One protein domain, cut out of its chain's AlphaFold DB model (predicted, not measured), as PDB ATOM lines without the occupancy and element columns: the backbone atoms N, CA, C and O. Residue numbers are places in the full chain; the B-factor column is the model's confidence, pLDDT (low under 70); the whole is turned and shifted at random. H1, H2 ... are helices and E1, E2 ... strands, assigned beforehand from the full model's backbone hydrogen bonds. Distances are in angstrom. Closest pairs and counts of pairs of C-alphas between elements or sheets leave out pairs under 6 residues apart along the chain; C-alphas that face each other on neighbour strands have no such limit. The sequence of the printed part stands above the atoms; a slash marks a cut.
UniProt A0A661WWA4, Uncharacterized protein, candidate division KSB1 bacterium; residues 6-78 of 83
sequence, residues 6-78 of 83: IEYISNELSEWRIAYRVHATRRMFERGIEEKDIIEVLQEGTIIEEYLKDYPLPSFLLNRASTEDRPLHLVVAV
ATOM      1  N   ILE A   6      48.078  40.543  56.473       91.44
ATOM      2  CA  ILE A   6      47.425  41.722  57.060       91.44
ATOM      3  C   ILE A   6      48.163  42.259  58.302       91.44
ATOM      4  O   ILE A   6      48.232  43.464  58.525       91.44
ATOM      5  N   GLU A   7      48.800  41.371  59.071       90.38
ATOM      6  CA  GLU A   7      49.619  41.740  60.232       90.38
ATOM      7  C   GLU A   7      50.882  42.508  59.816       90.38
ATOM      8  O   GLU A   7      51.398  43.310  60.589       90.38
ATOM      9  N   TYR A   8      51.398  42.278  58.601       89.69
ATOM     10  CA  TYR A   8      52.554  43.004  58.079       89.69
ATOM     11  C   TYR A   8      52.196  44.444  57.703       89.69
ATOM     12  O   TYR A   8      52.888  45.372  58.121       89.69
ATOM     13  N   ILE A   9      51.110  44.646  56.954       89.38
ATOM     14  CA  ILE A   9      50.725  45.988  56.490       89.38
ATOM     15  C   ILE A   9      50.139  46.870  57.604       89.38
ATOM     16  O   ILE A   9      50.046  48.080  57.417       89.38
ATOM     17  N   SER A  10      49.797  46.284  58.762       84.88
ATOM     18  CA  SER A  10      49.378  46.978  59.996       84.88
ATOM     19  C   SER A  10      48.208  47.966  59.830       84.88
ATOM     20  O   SER A  10      48.031  48.840  60.672       84.88
ATOM     21  N   ASN A  11      47.431  47.834  58.752       82.50
ATOM     22  CA  ASN A  11      46.279  48.661  58.380       82.50
ATOM     23  C   ASN A  11      45.249  47.783  57.653       82.50
ATOM     24  O   ASN A  11      45.547  46.637  57.294       82.50
ATOM     25  N   GLU A  12      44.050  48.307  57.407       87.88
ATOM     26  CA  GLU A  12      43.048  47.577  56.632       87.88
ATOM     27  C   GLU A  12      43.427  47.505  55.150       87.88
ATOM     28  O   GLU A  12      43.970  48.450  54.583       87.88
ATOM     29  N   LEU A  13      43.090  46.398  54.477       90.38
ATOM     30  CA  LEU A  13      43.345  46.249  53.038       90.38
ATOM     31  C   LEU A  13      42.608  47.311  52.195       90.38
ATOM     32  O   LEU A  13      43.058  47.645  51.105       90.38
ATOM     33  N   SER A  14      41.502  47.857  52.714       90.44
ATOM     34  CA  SER A  14      40.714  48.944  52.116       90.44
ATOM     35  C   SER A  14      41.502  50.252  51.960       90.44
ATOM     36  O   SER A  14      41.182  51.055  51.086       90.44
ATOM     37  N   GLU A  15      42.548  50.456  52.765       90.19
ATOM     38  CA  GLU A  15      43.428  51.629  52.705       90.19
ATOM     39  C   GLU A  15      44.492  51.516  51.605       90.19
ATOM     40  O   GLU A  15      45.186  52.485  51.294       90.19
ATOM     41  N   TRP A  16      44.627  50.338  50.994       91.88
ATOM     42  CA  TRP A  16      45.643  50.059  49.991       91.88
ATOM     43  C   TRP A  16      45.069  50.087  48.584       91.88
ATOM     44  O   TRP A  16      44.032  49.492  48.286       91.88
ATOM     45  N   ARG A  17      45.814  50.695  47.658       93.25
ATOM     46  CA  ARG A  17      45.533  50.540  46.231       93.25
ATOM     47  C   ARG A  17      46.175  49.262  45.707       93.25
ATOM     48  O   ARG A  17      47.400  49.164  45.632       93.25
ATOM     49  N   ILE A  18      45.355  48.324  45.249       94.25
ATOM     50  CA  ILE A  18      45.834  47.113  44.580       94.25
ATOM     51  C   ILE A  18      46.124  47.430  43.108       94.25
ATOM     52  O   ILE A  18      45.303  48.013  42.402       94.25
ATOM     53  N   ALA A  19      47.317  47.064  42.638       94.94
ATOM     54  CA  ALA A  19      47.720  47.223  41.247       94.94
ATOM     55  C   ALA A  19      48.227  45.896  40.680       94.94
ATOM     56  O   ALA A  19      49.076  45.230  41.273       94.94
ATOM     57  N   TYR A  20      47.749  45.541  39.489       95.88
ATOM     58  CA  TYR A  20      48.113  44.296  38.824       95.88
ATOM     59  C   TYR A  20      49.117  44.544  37.699       95.88
ATOM     60  O   TYR A  20      48.937  45.415  36.848       95.88
ATOM     61  N   ARG A  21      50.180  43.736  37.656       95.19
ATOM     62  CA  ARG A  21      51.085  43.693  36.499       95.19
ATOM     63  C   ARG A  21      50.406  42.958  35.344       95.19
ATOM     64  O   ARG A  21      49.684  41.992  35.572       95.19
ATOM     65  N   VAL A  22      50.733  43.328  34.106       96.44
ATOM     66  CA  VAL A  22      50.205  42.676  32.886       96.44
ATOM     67  C   VAL A  22      50.419  41.157  32.894       96.44
ATOM     68  O   VAL A  22      49.549  40.395  32.481       96.44
ATOM     69  N   HIS A  23      51.566  40.690  33.400       95.06
ATOM     70  CA  HIS A  23      51.809  39.254  33.537       95.06
ATOM     71  C   HIS A  23      50.817  38.589  34.501       95.06
ATOM     72  O   HIS A  23      50.307  37.511  34.205       95.06
ATOM     73  N   ALA A  24      50.522  39.235  35.632       95.88
ATOM     74  CA  ALA A  24      49.606  38.709  36.635       95.88
ATOM     75  C   ALA A  24      48.177  38.622  36.086       95.88
ATOM     76  O   ALA A  24      47.577  37.552  36.150       95.88
ATOM     77  N   THR A  25      47.669  39.687  35.455       96.62
ATOM     78  CA  THR A  25      46.315  39.687  34.869       96.62
ATOM     79  C   THR A  25      46.156  38.635  33.774       96.62
ATOM     80  O   THR A  25      45.137  37.949  33.721       96.62
ATOM     81  N   ARG A  26      47.186  38.421  32.944       97.88
ATOM     82  CA  ARG A  26      47.185  37.342  31.946       97.88
ATOM     83  C   ARG A  26      47.074  35.959  32.595       97.88
ATOM     84  O   ARG A  26      46.277  35.143  32.143       97.88
ATOM     85  N   ARG A  27      47.845  35.688  33.653       95.94
ATOM     86  CA  ARG A  27      47.770  34.408  34.381       95.94
ATOM     87  C   ARG A  27      46.439  34.221  35.092       95.94
ATOM     88  O   ARG A  27      45.949  33.096  35.138       95.94
ATOM     89  N   MET A  28      45.872  35.301  35.621       94.81
ATOM     90  CA  MET A  28      44.547  35.282  36.224       94.81
ATOM     91  C   MET A  28      43.501  34.843  35.201       94.81
ATOM     92  O   MET A  28      42.787  33.876  35.443       94.81
ATOM     93  N   PHE A  29      43.500  35.456  34.014       96.81
ATOM     94  CA  PHE A  29      42.592  35.080  32.932       96.81
ATOM     95  C   PHE A  29      42.786  33.625  32.473       96.81
ATOM     96  O   PHE A  29      41.828  32.862  32.445       96.81
ATOM     97  N   GLU A  30      44.027  33.209  32.186       96.94
ATOM     98  CA  GLU A  30      44.352  31.844  31.726       96.94
ATOM     99  C   GLU A  30      43.917  30.750  32.711       96.94
ATOM    100  O   GLU A  30      43.726  29.601  32.316       96.94
ATOM    101  N   ARG A  31      43.797  31.086  33.998       93.12
ATOM    102  CA  ARG A  31      43.460  30.136  35.057       93.12
ATOM    103  C   ARG A  31      42.043  30.331  35.587       93.12
ATOM    104  O   ARG A  31      41.624  29.516  36.393       93.12
ATOM    105  N   GLY A  32      41.310  31.371  35.192       93.44
ATOM    106  CA  GLY A  32      40.035  31.727  35.824       93.44
ATOM    107  C   GLY A  32      40.217  32.096  37.300       93.44
ATOM    108  O   GLY A  32      39.602  31.489  38.168       93.44
ATOM    109  N   ILE A  33      41.165  32.987  37.593       93.44
ATOM    110  CA  ILE A  33      41.347  33.602  38.915       93.44
ATOM    111  C   ILE A  33      40.713  34.986  38.853       93.44
ATOM    112  O   ILE A  33      41.054  35.790  37.981       93.44
ATOM    113  N   GLU A  34      39.809  35.259  39.774       93.62
ATOM    114  CA  GLU A  34      39.089  36.520  39.882       93.62
ATOM    115  C   GLU A  34      39.707  37.411  40.965       93.62
ATOM    116  O   GLU A  34      40.463  36.963  41.825       93.62
ATOM    117  N   GLU A  35      39.376  38.701  40.950       93.94
ATOM    118  CA  GLU A  35      39.855  39.658  41.955       93.94
ATOM    119  C   GLU A  35      39.465  39.255  43.386       93.94
ATOM    120  O   GLU A  35      40.272  39.405  44.304       93.94
ATOM    121  N   LYS A  36      38.285  38.647  43.571       92.44
ATOM    122  CA  LYS A  36      37.843  38.117  44.870       92.44
ATOM    123  C   LYS A  36      38.814  37.074  45.441       92.44
ATOM    124  O   LYS A  36      39.078  37.099  46.638       92.44
ATOM    125  N   ASP A  37      39.402  36.230  44.586       92.19
ATOM    126  CA  ASP A  37      40.359  35.201  45.002       92.19
ATOM    127  C   ASP A  37      41.648  35.862  45.510       92.19
ATOM    128  O   ASP A  37      42.252  35.428  46.489       92.19
ATOM    129  N   ILE A  38      42.063  36.958  44.865       94.12
ATOM    130  CA  ILE A  38      43.234  37.744  45.268       94.12
ATOM    131  C   ILE A  38      42.988  38.420  46.618       94.12
ATOM    132  O   ILE A  38      43.848  38.351  47.497       94.12
ATOM    133  N   ILE A  39      41.824  39.049  46.795       93.06
ATOM    134  CA  ILE A  39      41.433  39.698  48.053       93.06
ATOM    135  C   ILE A  39      41.426  38.677  49.194       93.06
ATOM    136  O   ILE A  39      41.990  38.943  50.253       93.06
ATOM    137  N   GLU A  40      40.878  37.484  48.962       91.50
ATOM    138  CA  GLU A  40      40.844  36.421  49.966       91.50
ATOM    139  C   GLU A  40      42.258  35.975  50.384       91.50
ATOM    140  O   GLU A  40      42.541  35.799  51.572       91.50
ATOM    141  N   VAL A  41      43.190  35.841  49.430       93.38
ATOM    142  CA  VAL A  41      44.601  35.540  49.733       93.38
ATOM    143  C   VAL A  41      45.269  36.679  50.503       93.38
ATOM    144  O   VAL A  41      46.044  36.412  51.417       93.38
ATOM    145  N   LEU A  42      44.995  37.940  50.172       94.25
ATOM    146  CA  LEU A  42      45.587  39.083  50.875       94.25
ATOM    147  C   LEU A  42      45.073  39.205  52.319       94.25
ATOM    148  O   LEU A  42      45.849  39.535  53.215       94.25
ATOM    149  N   GLN A  43      43.793  38.915  52.555       91.88
ATOM    150  CA  GLN A  43      43.177  38.986  53.884       91.88
ATOM    151  C   GLN A  43      43.570  37.803  54.772       91.88
ATOM    152  O   GLN A  43      43.921  37.970  55.940       91.88
ATOM    153  N   GLU A  44      43.535  36.595  54.214       90.44
ATOM    154  CA  GLU A  44      43.580  35.366  55.002       90.44
ATOM    155  C   GLU A  44      44.772  34.458  54.673       90.44
ATOM    156  O   GLU A  44      44.943  33.395  55.279       90.44
ATOM    157  N   GLY A  45      45.597  34.839  53.700       91.81
ATOM    158  CA  GLY A  45      46.812  34.127  53.335       91.81
ATOM    159  C   GLY A  45      47.932  34.312  54.355       91.81
ATOM    160  O   GLY A  45      48.052  35.328  55.049       91.81
ATOM    161  N   THR A  46      48.790  33.299  54.427       93.19
ATOM    162  CA  THR A  46      49.991  33.327  55.262       93.19
ATOM    163  C   THR A  46      51.206  33.674  54.427       93.19
ATOM    164  O   THR A  46      51.372  33.126  53.335       93.19
ATOM    165  N   ILE A  47      52.079  34.516  54.970       95.38
ATOM    166  CA  ILE A  47      53.410  34.743  54.418       95.38
ATOM    167  C   ILE A  47      54.207  33.446  54.584       95.38
ATOM    168  O   ILE A  47      54.329  32.927  55.697       95.38
ATOM    169  N   ILE A  48      54.723  32.920  53.475       95.25
ATOM    170  CA  ILE A  48      55.602  31.745  53.474       95.25
ATOM    171  C   ILE A  48      57.044  32.093  53.103       95.25
ATOM    172  O   ILE A  48      57.947  31.410  53.575       95.25
ATOM    173  N   GLU A  49      57.266  33.179  52.356       96.12
ATOM    174  CA  GLU A  49      58.597  33.750  52.116       96.12
ATOM    175  C   GLU A  49      58.540  35.285  52.132       96.12
ATOM    176  O   GLU A  49      57.560  35.889  51.684       96.12
ATOM    177  N   GLU A  50      59.597  35.910  52.658       96.00
ATOM    178  CA  GLU A  50      59.776  37.364  52.733       96.00
ATOM    179  C   GLU A  50      61.038  37.763  51.959       96.00
ATOM    180  O   GLU A  50      62.143  37.329  52.289       96.00
ATOM    181  N   TYR A  51      60.895  38.651  50.979       95.88
ATOM    182  CA  TYR A  51      61.999  39.190  50.190       95.88
ATOM    183  C   TYR A  51      62.128  40.696  50.440       95.88
ATOM    184  O   TYR A  51      61.941  41.541  49.567       95.88
ATOM    185  N   LEU A  52      62.456  41.057  51.684       93.88
ATOM    186  CA  LEU A  52      62.508  42.459  52.135       93.88
ATOM    187  C   LEU A  52      63.601  43.301  51.454       93.88
ATOM    188  O   LEU A  52      63.618  44.519  51.600       93.88
ATOM    189  N   LYS A  53      64.537  42.649  50.756       94.62
ATOM    190  CA  LYS A  53      65.661  43.281  50.051       94.62
ATOM    191  C   LYS A  53      65.468  43.329  48.533       94.62
ATOM    192  O   LYS A  53      66.395  43.740  47.836       94.62
ATOM    193  N   ASP A  54      64.317  42.890  48.027       94.25
ATOM    194  CA  ASP A  54      64.023  42.949  46.599       94.25
ATOM    195  C   ASP A  54      64.010  44.388  46.083       94.25
ATOM    196  O   ASP A  54      63.650  45.340  46.781       94.25
ATOM    197  N   TYR A  55      64.394  44.528  44.817       89.12
ATOM    198  CA  TYR A  55      64.338  45.780  44.077       89.12
ATOM    199  C   TYR A  55      63.297  45.656  42.957       89.12
ATOM    200  O   TYR A  55      63.312  44.663  42.226       89.12
ATOM    201  N   PRO A  56      62.408  46.645  42.760       91.44
ATOM    202  CA  PRO A  56      62.399  47.981  43.374       91.44
ATOM    203  C   PRO A  56      61.680  48.087  44.728       91.44
ATOM    204  O   PRO A  56      61.774  49.130  45.367       91.44
ATOM    205  N   LEU A  57      60.942  47.058  45.146       94.38
ATOM    206  CA  LEU A  57      60.099  47.069  46.342       94.38
ATOM    207  C   LEU A  57      60.240  45.738  47.091       94.38
ATOM    208  O   LEU A  57      60.414  44.712  46.425       94.38
ATOM    209  N   PRO A  58      60.086  45.721  48.429       94.56
ATOM    210  CA  PRO A  58      60.017  44.475  49.179       94.56
ATOM    211  C   PRO A  58      58.827  43.638  48.704       94.56
ATOM    212  O   PRO A  58      57.747  44.175  48.427       94.56
ATOM    213  N   SER A  59      59.021  42.322  48.630       96.00
ATOM    214  CA  SER A  59      57.994  41.398  48.162       96.00
ATOM    215  C   SER A  59      57.756  40.225  49.117       96.00
ATOM    216  O   SER A  59      58.583  39.912  49.974       96.00
ATOM    217  N   PHE A  60      56.583  39.607  48.998       96.50
ATOM    218  CA  PHE A  60      56.114  38.515  49.846       96.50
ATOM    219  C   PHE A  60      55.511  37.423  48.980       96.50
ATOM    220  O   PHE A  60      54.712  37.712  48.087       96.50
ATOM    221  N   LEU A  61      55.841  36.172  49.290       96.69
ATOM    222  CA  LEU A  61      55.112  35.021  48.779       96.69
ATOM    223  C   LEU A  61      54.045  34.633  49.798       96.69
ATOM    224  O   LEU A  61      54.348  34.207  50.917       96.69
ATOM    225  N   LEU A  62      52.791  34.780  49.396       95.56
ATOM    226  CA  LEU A  62      51.632  34.383  50.173       95.56
ATOM    227  C   LEU A  62      51.131  33.034  49.683       95.56
ATOM    228  O   LEU A  62      51.087  32.770  48.480       95.56
ATOM    229  N   ASN A  63      50.704  32.208  50.626       91.88
ATOM    230  CA  ASN A  63      49.989  30.979  50.340       91.88
ATOM    231  C   ASN A  63      48.655  30.979  51.076       91.88
ATOM    232  O   ASN A  63      48.592  31.252  52.282       91.88
ATOM    233  N   ARG A  64      47.608  30.601  50.349       86.38
ATOM    234  CA  ARG A  64      46.318  30.245  50.919       86.38
ATOM    235  C   ARG A  64      45.889  28.886  50.384       86.38
ATOM    236  O   ARG A  64      45.718  28.698  49.180       86.38
ATOM    237  N   ALA A  65      45.678  27.954  51.308       69.81
ATOM    238  CA  ALA A  65      44.913  26.755  51.016       69.81
ATOM    239  C   ALA A  65      43.435  27.163  50.942       69.81
ATOM    240  O   ALA A  65      42.877  27.607  51.946       69.81
ATOM    241  N   SER A  66      42.837  27.085  49.753       61.44
ATOM    242  CA  SER A  66      41.391  27.248  49.599       61.44
ATOM    243  C   SER A  66      40.669  26.020  50.161       61.44
ATOM    244  O   SER A  66      41.198  24.909  50.113       61.44
ATOM    245  N   THR A  67      39.453  26.218  50.669       58.09
ATOM    246  CA  THR A  67      38.535  25.135  51.055       58.09
ATOM    247  C   THR A  67      38.045  24.315  49.859       58.09
ATOM    248  O   THR A  67      37.562  23.207  50.054       58.09
ATOM    249  N   GLU A  68      38.189  24.828  48.633       62.56
ATOM    250  CA  GLU A  68      37.753  24.183  47.384       62.56
ATOM    251  C   GLU A  68      38.917  23.563  46.582       62.56
ATOM    252  O   GLU A  68      38.921  23.581  45.354       62.56
ATOM    253  N   ASP A  69      39.944  23.043  47.264       64.00
ATOM    254  CA  ASP A  69      41.078  22.313  46.657       64.00
ATOM    255  C   ASP A  69      41.910  23.100  45.626       64.00
ATOM    256  O   ASP A  69      42.719  22.548  44.875       64.00
ATOM    257  N   ARG A  70      41.771  24.428  45.620       80.00
ATOM    258  CA  ARG A  70      42.503  25.309  44.714       80.00
ATOM    259  C   ARG A  70      43.505  26.184  45.472       80.00
ATOM    260  O   ARG A  70      43.204  27.341  45.766       80.00
ATOM    261  N   PRO A  71      44.701  25.667  45.811       85.38
ATOM    262  CA  PRO A  71      45.723  26.474  46.460       85.38
ATOM    263  C   PRO A  71      46.167  27.606  45.533       85.38
ATOM    264  O   PRO A  71      46.492  27.382  44.362       85.38
ATOM    265  N   LEU A  72      46.211  28.821  46.074       91.31
ATOM    266  CA  LEU A  72      46.650  30.002  45.345       91.31
ATOM    267  C   LEU A  72      47.889  30.592  46.015       91.31
ATOM    268  O   LEU A  72      47.886  30.938  47.196       91.31
ATOM    269  N   HIS A  73      48.949  30.698  45.215       93.25
ATOM    270  CA  HIS A  73      50.168  31.400  45.581       93.25
ATOM    271  C   HIS A  73      50.155  32.786  44.945       93.25
ATOM    272  O   HIS A  73      49.950  32.914  43.734       93.25
ATOM    273  N   LEU A  74      50.396  33.806  45.762       94.56
ATOM    274  CA  LEU A  74      50.421  35.199  45.341       94.56
ATOM    275  C   LEU A  74      51.770  35.809  45.710       94.56
ATOM    276  O   LEU A  74      52.142  35.818  46.878       94.56
ATOM    277  N   VAL A  75      52.484  36.337  44.717       96.06
ATOM    278  CA  VAL A  75      53.633  37.213  44.962       96.06
ATOM    279  C   VAL A  75      53.129  38.649  44.953       96.06
ATOM    280  O   VAL A  75      52.581  39.101  43.946       96.06
ATOM    281  N   VAL A  76      53.306  39.357  46.065       95.94
ATOM    282  CA  VAL A  76      52.890  40.755  46.229       95.94
ATOM    283  C   VAL A  76      54.091  41.615  46.596       95.94
ATOM    284  O   VAL A  76      54.901  41.223  47.428       95.94
ATOM    285  N   ALA A  77      54.207  42.785  45.974       95.62
ATOM    286  CA  ALA A  77      55.160  43.815  46.373       95.62
ATOM    287  C   ALA A  77      54.417  44.924  47.122       95.62
ATOM    288  O   ALA A  77      53.309  45.287  46.723       95.62
ATOM    289  N   VAL A  78      55.020  45.457  48.184       93.94
ATOM    290  CA  VAL A  78      54.410  46.501  49.020       93.94
ATOM    291  C   VAL A  78      55.158  47.812  48.827       93.94
ATOM    292  O   VAL A  78      56.369  47.883  49.036       93.94
TER     293      VAL A  78
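This is residues 6 to 78 of the 83 residues of an uncharacterized protein of candidate division KSB1 bacterium (UniProt A0A661WWA4). A small antiparallel sheet of three strands, E1, E2 and E3, is crossed on one face by the helix H3, and its other face is bare. The helix H2 is set off beyond the E3 edge, the short H1 is near E1, and the long link of residues 10 to 21 runs between them on H3's side of the sheet. The printed part has 73 residues with three named helices and then three named strands, H1 H2 H3 E1 E2 E3, and the sheet's order is E1, E2, E3. The class is mixed, helices and strands. The whole is compact, with a radius of gyration of the C-alphas of 12.3 A and a rounded outline of 30 by 26 by 23 A.

H1, residues 6 to 9, only just touches H3, residues 35 to 44, with 3 pairs of C-alphas within 8 A, the closest those of Ile 6 and Gln 43 at 6.0 A. H1 only grazes the sheet, with residues 6 to 8. H2, residues 22 to 31, touches no helix and is not on the sheet. H3 is on the sheet at a height of 8.8 A, over E2, residues 59 to 64, and E3, residues 72 to 77. On the local plane it stands at 90 degrees to E2, across the strands. The closest C-alphas of H3 and E2 are those of Val 41 and Arg 64, 5.7 A apart. E1, residues 46 to 51, E2 and E3 form a meander, each strand the antiparallel neighbour of the one before. The hairpin E1 and E2 has N 48 and O 61 at 2.9 A, within hydrogen-bond range. In the hairpin E2 and E3, N 62 and O 74 are within hydrogen-bond range at 2.8 A. Every O i to N i+4 pair is within hydrogen-bond range in H2 and H3, and H1 is too short for such a pair.

H1 begins at C-alpha 6, (47.425, 41.722, 57.060), and is 5.4 A long. H2 begins at C-alpha 22, (50.205, 42.676, 32.886), and is 14.4 A long. H3 measures 14.2 A, E1 14.3 A, E2 16.4 A and E3 16.3 A, from first to last C-alpha. E3 ends at C-alpha 77, (55.160, 43.815, 46.373).

The C-alphas of Pro 56 and Glu 68 are the two farthest apart, at 34.5 A. The printed part has no cut. The link from H1 to H2 is long, with 12 residues. The mean pLDDT of the printed part is 91.0, and residues 65 to 69 are under 70.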